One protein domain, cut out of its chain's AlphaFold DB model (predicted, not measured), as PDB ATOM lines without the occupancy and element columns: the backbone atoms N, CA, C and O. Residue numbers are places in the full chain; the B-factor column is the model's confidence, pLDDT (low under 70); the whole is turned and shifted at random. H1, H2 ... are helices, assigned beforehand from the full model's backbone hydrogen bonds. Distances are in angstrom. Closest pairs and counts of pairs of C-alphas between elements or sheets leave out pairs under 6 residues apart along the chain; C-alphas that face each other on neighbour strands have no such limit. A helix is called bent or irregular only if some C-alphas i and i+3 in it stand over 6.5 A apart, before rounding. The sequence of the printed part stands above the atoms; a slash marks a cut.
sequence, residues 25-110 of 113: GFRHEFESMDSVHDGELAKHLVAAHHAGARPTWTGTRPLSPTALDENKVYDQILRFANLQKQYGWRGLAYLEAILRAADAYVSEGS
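AT A GLANCE: This is residues 25 to 110 of the 113 residues of an uncharacterized protein of Acidobacteria bacterium (UniProt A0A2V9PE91). Picture one long helix, H3, bent into a V of two arms, with a small helical hairpin of H1 and H2 set in the opening: H2 sits between the arms, and H1 packs on H2 on the side away from the corner of the V. A long loop, residues 48 to 69, leaves the end of H2 near the middle of the domain and swings out to the start of arm H3a, while residues 105 to 110 at the end of arm H3b stick out. The 86 printed residues, with three named helices in the order H1, H2, H3 and no named strand, are of the class all helix. The whole is compact, with a radius of gyration of the C-alphas of 13.2 A and spans of 34 by 34 by 25 A.

IN THESE COORDINATES: Find C-alpha 28 at (218.485, 243.639, 240.452); here H1 begins, and it runs through residues 28 to 34. Go on to residues 40 to 47, which are H2. Then look for C-alpha 70 at (204.404, 243.509, 232.864), where H3, residues 70 to 110, begins. By its hydrogen bonds H3 was assigned as one helix, but it is bent: C-alphas 86 and 89 are 9.4 A apart. Its arm H3a, residues 70 to 86, measures 24.9 A from first to last C-alpha; its arm H3b, residues 89 to 110, measures 32.4 A and ends at C-alpha 110, (238.430, 246.915, 244.409).

HOW THE PARTS SIT: Start at H2, which touches H1, H3a and H3b. H1 and H2 form a helical hairpin, at a shallow tilt of 20 degrees, opposite ways; their closest C-alphas, those of Glu 29 and Ala 47, are 4.9 A apart. H3a touches H2 with residues 76 to 83 alone, at a steep tilt of 60 degrees, opposite ways; look at Glu 40 and Arg 79, whose C-alphas are the closest at 6.7 A. H3b only just touches H2, with 3 pairs of C-alphas within 8 A and with its residues 95 to 99 alone; the closest C-alphas are those of Leu 45 and Glu 96, 6.2 A apart, and the two run the same way at a steep tilt of 49 degrees. The helix packing is mostly crossed, but only just, with 1 of these 3 touching pairs at a shallow tilt. H3a and H3b are close but not clearly touching, at a steep tilt of 69 degrees, only just short of about perpendicular; their closest C-alphas, those of Gln 84 and Leu 92, are 6.5 A apart. H1 is apart from both arms. In the backbone of H2, H3a and H3b every O i to N i+4 pair is within hydrogen-bond range; in H1, 2 of 3 are.

THE WHOLE: The C-alphas farthest apart are those of Asn 71 and Gly 109, at 37.4 A. The printed part has no cut. The link from H1 to H2 is tight, and that from H2 to H3 is long, with 22 residues. The mean pLDDT of the printed part is 75.7; look for values under 70 at residues 25 to 33, 50 to 53, 55 to 70 and 109 to 110.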
ATOM      1  N   GLY A  25     215.746 234.173 240.035       52.78
ATOM      2  CA  GLY A  25     215.831 234.828 238.721       52.78
ATOM      3  C   GLY A  25     215.551 236.337 238.705       52.78
ATOM      4  O   GLY A  25     215.501 236.910 237.620       52.78
ATOM      5  N   PHE A  26     215.423 236.978 239.870       58.44
ATOM      6  CA  PHE A  26     215.365 238.431 240.027       58.44
ATOM      7  C   PHE A  26     216.537 239.132 239.338       58.44
ATOM      8  O   PHE A  26     217.698 238.758 239.533       58.44
ATOM      9  N   ARG A  27     216.233 240.191 238.586       61.22
ATOM     10  CA  ARG A  27     217.227 241.034 237.919       61.22
ATOM     11  C   ARG A  27     217.357 242.360 238.663       61.22
ATOM     12  O   ARG A  27     216.677 243.317 238.319       61.22
ATOM     13  N   HIS A  28     218.238 242.421 239.658       60.03
ATOM     14  CA  HIS A  28     218.485 243.639 240.452       60.03
ATOM     15  C   HIS A  28     218.927 244.855 239.604       60.03
ATOM     16  O   HIS A  28     218.802 246.005 240.018       60.03
ATOM     17  N   GLU A  29     219.388 244.612 238.380       60.69
ATOM     18  CA  GLU A  29     219.715 245.638 237.381       60.69
ATOM     19  C   GLU A  29     218.491 246.431 236.911       60.69
ATOM     20  O   GLU A  29     218.604 247.608 236.589       60.69
ATOM     21  N   PHE A  30     217.315 245.793 236.881       63.44
ATOM     22  CA  PHE A  30     216.065 246.459 236.508       63.44
ATOM     23  C   PHE A  30     215.583 247.412 237.597       63.44
ATOM     24  O   PHE A  30     215.034 248.457 237.277       63.44
ATOM     25  N   GLU A  31     215.819 247.099 238.873       65.12
ATOM     26  CA  GLU A  31     215.538 248.058 239.949       65.12
ATOM     27  C   GLU A  31     216.535 249.218 239.936       65.12
ATOM     28  O   GLU A  31     216.148 250.368 240.112       65.12
ATOM     29  N   SER A  32     217.808 248.937 239.647       67.38
ATOM     30  CA  SER A  32     218.840 249.979 239.536       67.38
ATOM     31  C   SER A  32     218.613 250.910 238.341       67.38
ATOM     32  O   SER A  32     219.050 252.051 238.350       67.38
ATOM     33  N   MET A  33     217.919 250.444 237.303       69.81
ATOM     34  CA  MET A  33     217.519 251.251 236.153       69.81
ATOM     35  C   MET A  33     216.445 252.291 236.508       69.81
ATOM     36  O   MET A  33     216.464 253.385 235.945       69.81
ATOM     37  N   ASP A  34     215.515 251.974 237.412       71.94
ATOM     38  CA  ASP A  34     214.413 252.880 237.774       71.94
ATOM     39  C   ASP A  34     214.900 254.149 238.491       71.94
ATOM     40  O   ASP A  34     214.231 255.181 238.440       71.94
ATOM     41  N   SER A  35     216.082 254.103 239.113       74.56
ATOM     42  CA  SER A  35     216.718 255.262 239.746       74.56
ATOM     43  C   SER A  35     217.558 256.118 238.789       74.56
ATOM     44  O   SER A  35     218.087 257.152 239.197       74.56
ATOM     45  N   VAL A  36     217.688 255.729 237.514       81.44
ATOM     46  CA  VAL A  36     218.464 256.476 236.513       81.44
ATOM     47  C   VAL A  36     217.575 257.499 235.810       81.44
ATOM     48  O   VAL A  36     216.591 257.155 235.149       81.44
ATOM     49  N   HIS A  37     217.961 258.772 235.887       81.50
ATOM     50  CA  HIS A  37     217.214 259.885 235.290       81.50
ATOM     51  C   HIS A  37     217.894 260.501 234.054       81.50
ATOM     52  O   HIS A  37     217.265 261.286 233.349       81.50
ATOM     53  N   ASP A  38     219.117 260.077 233.715       85.12
ATOM     54  CA  ASP A  38     219.957 260.637 232.636       85.12
ATOM     55  C   ASP A  38     219.550 260.211 231.207       85.12
ATOM     56  O   ASP A  38     220.330 260.287 230.256       85.12
ATOM     57  N   GLY A  39     218.310 259.750 231.036       90.00
ATOM     58  CA  GLY A  39     217.735 259.371 229.748       90.00
ATOM     59  C   GLY A  39     217.798 257.877 229.414       90.00
ATOM     60  O   GLY A  39     218.308 257.040 230.159       90.00
ATOM     61  N   GLU A  40     217.225 257.528 228.261       90.06
ATOM     62  CA  GLU A  40     216.927 256.135 227.906       90.06
ATOM     63  C   GLU A  40     218.174 255.295 227.602       90.06
ATOM     64  O   GLU A  40     218.190 254.104 227.909       90.06
ATOM     65  N   LEU A  41     219.244 255.895 227.065       91.38
ATOM     66  CA  LEU A  41     220.512 255.186 226.867       91.38
ATOM     67  C   LEU A  41     221.149 254.809 228.211       91.38
ATOM     68  O   LEU A  41     221.564 253.666 228.378       91.38
ATOM     69  N   ALA A  42     221.193 255.735 229.172       89.56
ATOM     70  CA  ALA A  42     221.763 255.483 230.494       89.56
ATOM     71  C   ALA A  42     220.988 254.380 231.229       89.56
ATOM     72  O   ALA A  42     221.585 253.414 231.705       89.56
ATOM     73  N   LYS A  43     219.650 254.459 231.222       87.38
ATOM     74  CA  LYS A  43     218.791 253.405 231.777       87.38
ATOM     75  C   LYS A  43     219.043 252.045 231.115       87.38
ATOM     76  O   LYS A  43     219.164 251.036 231.804       87.38
ATOM     77  N   HIS A  44     219.143 252.006 229.782       87.94
ATOM     78  CA  HIS A  44     219.428 250.768 229.045       87.94
ATOM     79  C   HIS A  44     220.780 250.169 229.421       87.94
ATOM     80  O   HIS A  44     220.871 248.971 229.665       87.94
ATOM     81  N   LEU A  45     221.814 251.004 229.488       87.88
ATOM     82  CA  LEU A  45     223.172 250.609 229.835       87.88
ATOM     83  C   LEU A  45     223.250 250.006 231.245       87.88
ATOM     84  O   LEU A  45     223.814 248.924 231.405       87.88
ATOM     85  N   VAL A  46     222.600 250.631 232.231       82.19
ATOM     86  CA  VAL A  46     222.490 250.088 233.597       82.19
ATOM     87  C   VAL A  46     221.740 248.755 233.614       82.19
ATOM     88  O   VAL A  46     222.191 247.804 234.244       82.19
ATOM     89  N   ALA A  47     220.650 248.629 232.856       78.06
ATOM     90  CA  ALA A  47     219.913 247.368 232.751       78.06
ATOM     91  C   ALA A  47     220.672 246.262 231.976       78.06
ATOM     92  O   ALA A  47     220.296 245.089 232.039       78.06
ATOM     93  N   ALA A  48     221.678 246.610 231.163       77.00
ATOM     94  CA  ALA A  48     222.400 245.684 230.281       77.00
ATOM     95  C   ALA A  48     223.644 245.054 230.927       77.00
ATOM     96  O   ALA A  48     224.283 244.184 230.311       77.00
ATOM     97  N   HIS A  49     223.994 245.487 232.138       73.56
ATOM     98  CA  HIS A  49     225.276 245.201 232.780       73.56
ATOM     99  C   HIS A  49     225.530 243.683 232.992       73.56
ATOM    100  O   HIS A  49     226.620 243.206 232.671       73.56
ATOM    101  N   HIS A  50     224.500 242.874 233.260       62.34
ATOM    102  CA  HIS A  50     224.493 241.400 233.341       62.34
ATOM    103  C   HIS A  50     223.617 240.758 232.250       62.34
ATOM    104  O   HIS A  50     223.076 239.662 232.413       62.34
ATOM    105  N   ALA A  51     223.513 241.419 231.093       58.94
ATOM    106  CA  ALA A  51     222.769 240.970 229.913       58.94
ATOM    107  C   ALA A  51     221.232 240.925 230.072       58.94
ATOM    108  O   ALA A  51     220.550 240.346 229.224       58.94
ATOM    109  N   GLY A  52     220.669 241.573 231.100       62.62
ATOM    110  CA  GLY A  52     219.226 241.612 231.346       62.62
ATOM    111  C   GLY A  52     218.417 242.507 230.398       62.62
ATOM    112  O   GLY A  52     217.223 242.263 230.218       62.62
ATOM    113  N   ALA A  53     219.041 243.522 229.792       66.56
ATOM    114  CA  ALA A  53     218.341 244.554 229.020       66.56
ATOM    115  C   ALA A  53     217.887 244.147 227.618       66.56
ATOM    116  O   ALA A  53     217.002 244.800 227.060       66.56
ATOM    117  N   ARG A  54     218.510 243.128 227.018       72.12
ATOM    118  CA  ARG A  54     218.140 242.679 225.673       72.12
ATOM    119  C   ARG A  54     216.835 241.876 225.740       72.12
ATOM    120  O   ARG A  54     216.633 241.150 226.716       72.12
ATOM    121  N   PRO A  55     215.961 241.943 224.719       67.12
ATOM    122  CA  PRO A  55     214.749 241.132 224.673       67.12
ATOM    123  C   PRO A  55     215.113 239.647 224.540       67.12
ATOM    124  O   PRO A  55     215.252 239.111 223.447       67.12
ATOM    125  N   THR A  56     215.311 238.971 225.666       59.91
ATOM    126  CA  THR A  56     215.466 237.509 225.745       59.91
ATOM    127  C   THR A  56     214.367 236.888 226.603       59.91
ATOM    128  O   THR A  56     214.486 235.747 227.049       59.91
ATOM    129  N   TRP A  57     213.312 237.654 226.898       52.53
ATOM    130  CA  TRP A  57     212.203 237.183 227.709       52.53
ATOM    131  C   TRP A  57     211.370 236.164 226.932       52.53
ATOM    132  O   TRP A  57     210.623 236.519 226.027       52.53
ATOM    133  N   THR A  58     211.492 234.894 227.306       53.25
ATOM    134  CA  THR A  58     210.680 233.789 226.773       53.25
ATOM    135  C   THR A  58     209.491 233.445 227.679       53.25
ATOM    136  O   THR A  58     208.935 232.359 227.568       53.25
ATOM    137  N   GLY A  59     209.107 234.329 228.612       51.56
ATOM    138  CA  GLY A  59     207.973 234.104 229.523       51.56
ATOM    139  C   GLY A  59     208.258 233.204 230.730       51.56
ATOM    140  O   GLY A  59     207.394 233.052 231.583       51.56
ATOM    141  N   THR A  60     209.450 232.603 230.822       47.78
ATOM    142  CA  THR A  60     209.741 231.530 231.797       47.78
ATOM    143  C   THR A  60     210.564 231.956 233.013       47.78
ATOM    144  O   THR A  60     210.673 231.191 233.970       47.78
ATOM    145  N   ARG A  61     211.157 233.155 233.009       52.31
ATOM    146  CA  ARG A  61     211.816 233.708 234.206       52.31
ATOM    147  C   ARG A  61     210.807 234.559 234.991       52.31
ATOM    148  O   ARG A  61     209.823 234.968 234.403       52.31
ATOM    149  N   PRO A  62     210.965 234.796 236.301       51.44
ATOM    150  CA  PRO A  62     210.155 235.783 237.028       51.44
ATOM    151  C   PRO A  62     210.726 237.200 236.856       51.44
ATOM    152  O   PRO A  62     211.944 237.365 236.850       51.44
ATOM    153  N   LEU A  63     209.866 238.222 236.721       54.03
ATOM    154  CA  LEU A  63     210.284 239.629 236.553       54.03
ATOM    155  C   LEU A  63     210.875 240.199 237.843       54.03
ATOM    156  O   LEU A  63     211.880 240.904 237.820       54.03
ATOM    157  N   SER A  64     210.277 239.817 238.970       51.19
ATOM    158  CA  SER A  64     210.793 240.023 240.315       51.19
ATOM    159  C   SER A  64     210.104 239.061 241.300       51.19
ATOM    160  O   SER A  64     208.968 238.657 241.045       51.19
ATOM    161  N   PRO A  65     210.752 238.664 242.415       48.16
ATOM    162  CA  PRO A  65     210.132 237.889 243.489       48.16
ATOM    163  C   PRO A  65     209.036 238.651 244.245       48.16
ATOM    164  O   PRO A  65     208.277 238.020 244.976       48.16
ATOM    165  N   THR A  66     208.978 239.981 244.114       47.78
ATOM    166  CA  THR A  66     208.148 240.865 244.952       47.78
ATOM    167  C   THR A  66     207.218 241.789 244.167       47.78
ATOM    168  O   THR A  66     206.216 242.218 244.732       47.78
ATOM    169  N   ALA A  67     207.482 242.073 242.886       52.25
ATOM    170  CA  ALA A  67     206.620 242.932 242.068       52.25
ATOM    171  C   ALA A  67     206.647 242.528 240.583       52.25
ATOM    172  O   ALA A  67     207.580 242.845 239.848       52.25
ATOM    173  N   LEU A  68     205.614 241.808 240.139       60.75
ATOM    174  CA  LEU A  68     205.379 241.544 238.721       60.75
ATOM    175  C   LEU A  68     204.751 242.795 238.096       60.75
ATOM    176  O   LEU A  68     203.596 243.101 238.371       60.75
ATOM    177  N   ASP A  69     205.513 243.509 237.271       69.25
ATOM    178  CA  ASP A  69     205.003 244.622 236.466       69.25
ATOM    179  C   ASP A  69     205.301 244.350 234.991       69.25
ATOM    180  O   ASP A  69     206.420 244.538 234.507       69.25
ATOM    181  N   GLU A  70     204.295 243.841 234.284       69.88
ATOM    182  CA  GLU A  70     204.404 243.509 232.864       69.88
ATOM    183  C   GLU A  70     204.649 244.754 232.004       69.88
ATOM    184  O   GLU A  70     205.355 244.664 230.998       69.88
ATOM    185  N   ASN A  71     204.168 245.934 232.417       75.88
ATOM    186  CA  ASN A  71     204.362 247.172 231.660       75.88
ATOM    187  C   ASN A  71     205.843 247.546 231.574       75.88
ATOM    188  O   ASN A  71     206.323 247.902 230.502       75.88
ATOM    189  N   LYS A  72     206.608 247.335 232.652       73.62
ATOM    190  CA  LYS A  72     208.063 247.571 232.651       73.62
ATOM    191  C   LYS A  72     208.816 246.684 231.660       73.62
ATOM    192  O   LYS A  72     209.874 247.064 231.159       73.62
ATOM    193  N   VAL A  73     208.280 245.503 231.350       73.06
ATOM    194  CA  VAL A  73     208.840 244.630 230.307       73.06
ATOM    195  C   VAL A  73     208.631 245.247 228.939       73.06
ATOM    196  O   VAL A  73     209.575 245.322 228.150       73.06
ATOM    197  N   TYR A  74     207.408 245.699 228.665       77.56
ATOM    198  CA  TYR A  74     207.078 246.371 227.415       77.56
ATOM    199  C   TYR A  74     207.904 247.644 227.236       77.56
ATOM    200  O   TYR A  74     208.503 247.824 226.174       77.56
ATOM    201  N   ASP A  75     208.041 248.462 228.280       82.50
ATOM    202  CA  ASP A  75     208.859 249.677 228.259       82.50
ATOM    203  C   ASP A  75     210.319 249.375 227.918       82.50
ATOM    204  O   ASP A  75     210.925 250.058 227.091       82.50
ATOM    205  N   GLN A  76     210.879 248.302 228.480       78.94
ATOM    206  CA  GLN A  76     212.237 247.883 228.154       78.94
ATOM    207  C   GLN A  76     212.371 247.413 226.698       78.94
ATOM    208  O   GLN A  76     213.356 247.743 226.030       78.94
ATOM    209  N   ILE A  77     211.398 246.654 226.182       82.12
ATOM    210  CA  ILE A  77     211.393 246.216 224.777       82.12
ATOM    211  C   ILE A  77     211.345 247.434 223.847       82.12
ATOM    212  O   ILE A  77     212.116 247.509 222.887       82.12
ATOM    213  N   LEU A  78     210.477 248.404 224.145       87.38
ATOM    214  CA  LEU A  78     210.341 249.638 223.375       87.38
ATOM    215  C   LEU A  78     211.610 250.490 223.439       87.38
ATOM    216  O   LEU A  78     212.079 250.964 222.402       87.38
ATOM    217  N   ARG A  79     212.216 250.628 224.624       89.38
ATOM    218  CA  ARG A  79     213.509 251.296 224.806       89.38
ATOM    219  C   ARG A  79     214.581 250.665 223.931       89.38
ATOM    220  O   ARG A  79     215.240 251.376 223.175       89.38
ATOM    221  N   PHE A  80     214.725 249.341 223.983       88.12
ATOM    222  CA  PHE A  80     215.694 248.631 223.157       88.12
ATOM    223  C   PHE A  80     215.439 248.869 221.666       88.12
ATOM    224  O   PHE A  80     216.369 249.198 220.935       88.12
ATOM    225  N   ALA A  81     214.187 248.768 221.207       90.44
ATOM    226  CA  ALA A  81     213.836 249.011 219.810       90.44
ATOM    227  C   ALA A  81     214.171 250.444 219.358       90.44
ATOM    228  O   ALA A  81     214.677 250.643 218.252       90.44
ATOM    229  N   ASN A  82     213.929 251.443 220.208       94.06
ATOM    230  CA  ASN A  82     214.245 252.839 219.908       94.06
ATOM    231  C   ASN A  82     215.757 253.090 219.865       94.06
ATOM    232  O   ASN A  82     216.248 253.703 218.918       94.06
ATOM    233  N   LEU A  83     216.512 252.549 220.822       93.88
ATOM    234  CA  LEU A  83     217.974 252.649 220.823       93.88
ATOM    235  C   LEU A  83     218.598 251.901 219.641       93.88
ATOM    236  O   LEU A  83     219.560 252.381 219.047       93.88
ATOM    237  N   GLN A  84     218.020 250.770 219.233       93.50
ATOM    238  CA  GLN A  84     218.440 250.065 218.023       93.50
ATOM    239  C   GLN A  84     218.235 250.907 216.761       93.50
ATOM    240  O   GLN A  84     219.108 250.921 215.897       93.50
ATOM    241  N   LYS A  85     217.128 251.653 216.651       95.75
ATOM    242  CA  LYS A  85     216.921 252.593 215.533       95.75
ATOM    243  C   LYS A  85     217.959 253.716 215.521       95.75
ATOM    244  O   LYS A  85     218.357 254.148 214.446       95.75
ATOM    245  N   GLN A  86     218.386 254.182 216.694       97.06
ATOM    246  CA  GLN A  86     219.308 255.310 216.829       97.06
ATOM    247  C   GLN A  86     220.779 254.924 216.615       97.06
ATOM    248  O   GLN A  86     221.502 255.627 215.917       97.06
ATOM    249  N   TYR A  87     221.227 253.820 217.215       95.81
ATOM    250  CA  TYR A  87     222.641 253.423 217.247       95.81
ATOM    251  C   TYR A  87     222.956 252.220 216.346       95.81
ATOM    252  O   TYR A  87     224.124 251.921 216.091       95.81
ATOM    253  N   GLY A  88     221.932 251.516 215.859       95.00
ATOM    254  CA  GLY A  88     222.072 250.286 215.091       95.00
ATOM    255  C   GLY A  88     222.570 249.097 215.920       95.00
ATOM    256  O   GLY A  88     223.148 249.238 217.001       95.00
ATOM    257  N   TRP A  89     222.420 247.900 215.350       91.25
ATOM    258  CA  TRP A  89     222.763 246.631 216.006       91.25
ATOM    259  C   TRP A  89     224.194 246.573 216.534       91.25
ATOM    260  O   TRP A  89     224.431 246.074 217.633       91.25
ATOM    261  N   ARG A  90     225.149 247.088 215.752       94.94
ATOM    262  CA  ARG A  90     226.572 247.084 216.112       94.94
ATOM    263  C   ARG A  90     226.934 248.223 217.060       94.94
ATOM    264  O   ARG A  90     227.715 247.994 217.975       94.94
ATOM    265  N   GLY A  91     226.367 249.414 216.866       96.06
ATOM    266  CA  GLY A  91     226.677 250.573 217.702       96.06
ATOM    267  C   GLY A  91     226.188 250.380 219.132       96.06
ATOM    268  O   GLY A  91     226.967 250.544 220.066       96.06
ATOM    269  N   LEU A  92     224.944 249.921 219.311       92.94
ATOM    270  CA  LEU A  92     224.420 249.648 220.651       92.94
ATOM    271  C   LEU A  92     225.204 248.525 221.351       92.94
ATOM    272  O   LEU A  92     225.553 248.654 222.520       92.94
ATOM    273  N   ALA A  93     225.550 247.457 220.625       90.69
ATOM    274  CA  ALA A  93     226.363 246.367 221.168       90.69
ATOM    275  C   ALA A  93     227.772 246.821 221.588       90.69
ATOM    276  O   ALA A  93     228.300 246.343 222.588       90.69
ATOM    277  N   TYR A  94     228.377 247.740 220.834       94.25
ATOM    278  CA  TYR A  94     229.684 248.303 221.157       94.25
ATOM    279  C   TYR A  94     229.644 249.147 222.439       94.25
ATOM    280  O   TYR A  94     230.497 248.975 223.307       94.25
ATOM    281  N   LEU A  95     228.618 249.990 222.606       93.50
ATOM    282  CA  LEU A  95     228.426 250.782 223.828       93.50
ATOM    283  C   LEU A  95     228.214 249.895 225.066       93.50
ATOM    284  O   LEU A  95     228.833 250.126 226.103       93.50
ATOM    285  N   GLU A  96     227.395 248.846 224.943       89.94
ATOM    286  CA  GLU A  96     227.206 247.846 226.003       89.94
ATOM    287  C   GLU A  96     228.530 247.168 226.391       89.94
ATOM    288  O   GLU A  96     228.803 246.960 227.573       89.94
ATOM    289  N   ALA A  97     229.370 246.834 225.403       89.88
ATOM    290  CA  ALA A  97     230.660 246.193 225.640       89.88
ATOM    291  C   ALA A  97     231.649 247.114 226.370       89.88
ATOM    292  O   ALA A  97     232.327 246.651 227.287       89.88
ATOM    293  N   ILE A  98     231.703 248.405 226.012       91.06
ATOM    294  CA  ILE A  98     232.543 249.396 226.708       91.06
ATOM    295  C   ILE A  98     232.155 249.484 228.182       91.06
ATOM    296  O   ILE A  98     233.024 249.393 229.048       91.06
ATOM    297  N   LEU A  99     230.860 249.633 228.476       87.69
ATOM    298  CA  LEU A  99     230.396 249.747 229.857       87.69
ATOM    299  C   LEU A  99     230.734 248.493 230.665       87.69
ATOM    300  O   LEU A  99     231.230 248.599 231.781       87.69
ATOM    301  N   ARG A 100     230.508 247.305 230.092       83.44
ATOM    302  CA  ARG A 100     230.828 246.039 230.759       83.44
ATOM    303  C   ARG A 100     232.323 245.906 231.049       83.44
ATOM    304  O   ARG A 100     232.688 245.421 232.113       83.44
ATOM    305  N   ALA A 101     233.179 246.335 230.123       87.81
ATOM    306  CA  ALA A 101     234.622 246.344 230.340       87.81
ATOM    307  C   ALA A 101     235.020 247.314 231.466       87.81
ATOM    308  O   ALA A 101     235.832 246.959 232.317       87.81
ATOM    309  N   ALA A 102     234.418 248.507 231.510       87.12
ATOM    310  CA  ALA A 102     234.661 249.481 232.572       87.12
ATOM    311  C   ALA A 102     234.195 248.976 233.950       87.12
ATOM    312  O   ALA A 102     234.933 249.090 234.926       87.12
ATOM    313  N   ASP A 103     233.005 248.375 234.030       82.00
ATOM    314  CA  ASP A 103     232.463 247.793 235.265       82.00
ATOM    315  C   ASP A 103     233.325 246.631 235.788       82.00
ATOM    316  O   ASP A 103     233.623 246.559 236.984       82.00
ATOM    317  N   ALA A 104     233.799 245.767 234.883       80.88
ATOM    318  CA  ALA A 104     234.736 244.697 235.221       80.88
ATOM    319  C   ALA A 104     236.061 245.255 235.764       80.88
ATOM    320  O   ALA A 104     236.520 244.809 236.813       80.88
ATOM    321  N   TYR A 105     236.628 246.272 235.105       83.25
ATOM    322  CA  TYR A 105     237.881 246.908 235.521       83.25
ATOM    323  C   TYR A 105     237.788 247.550 236.914       83.25
ATOM    324  O   TYR A 105     238.666 247.358 237.755       83.25
ATOM    325  N   VAL A 106     236.704 248.281 237.195       81.62
ATOM    326  CA  VAL A 106     236.484 248.891 238.518       81.62
ATOM    327  C   VAL A 106     236.244 247.828 239.591       81.62
ATOM    328  O   VAL A 106     236.678 247.996 240.729       81.62
ATOM    329  N   SER A 107     235.579 246.725 239.241       72.19
ATOM    330  CA  SER A 107     235.335 245.627 240.177       72.19
ATOM    331  C   SER A 107     236.620 244.865 240.525       72.19
ATOM    332  O   SER A 107     236.831 244.565 241.697       72.19
ATOM    333  N   GLU A 108     237.514 244.629 239.562       70.56
ATOM    334  CA  GLU A 108     238.828 244.000 239.791       70.56
ATOM    335  C   GLU A 108     239.751 244.885 240.652       70.56
ATOM    336  O   GLU A 108     240.388 244.410 241.588       70.56
ATOM    337  N   GLY A 109     239.760 246.201 240.413       54.47
ATOM    338  CA  GLY A 109     240.557 247.163 241.189       54.47
ATOM    339  C   GLY A 109     240.097 247.384 242.637       54.47
ATOM    340  O   GLY A 109     240.762 248.105 243.381       54.47
ATOM    341  N   SER A 110     238.974 246.789 243.050       50.81
ATOM    342  CA  SER A 110     238.430 246.915 244.409       50.81
ATOM    343  C   SER A 110     238.973 245.885 245.412       50.81
ATOM    344  O   SER A 110     238.689 246.009 246.598       50.81
TER     345      SER A 110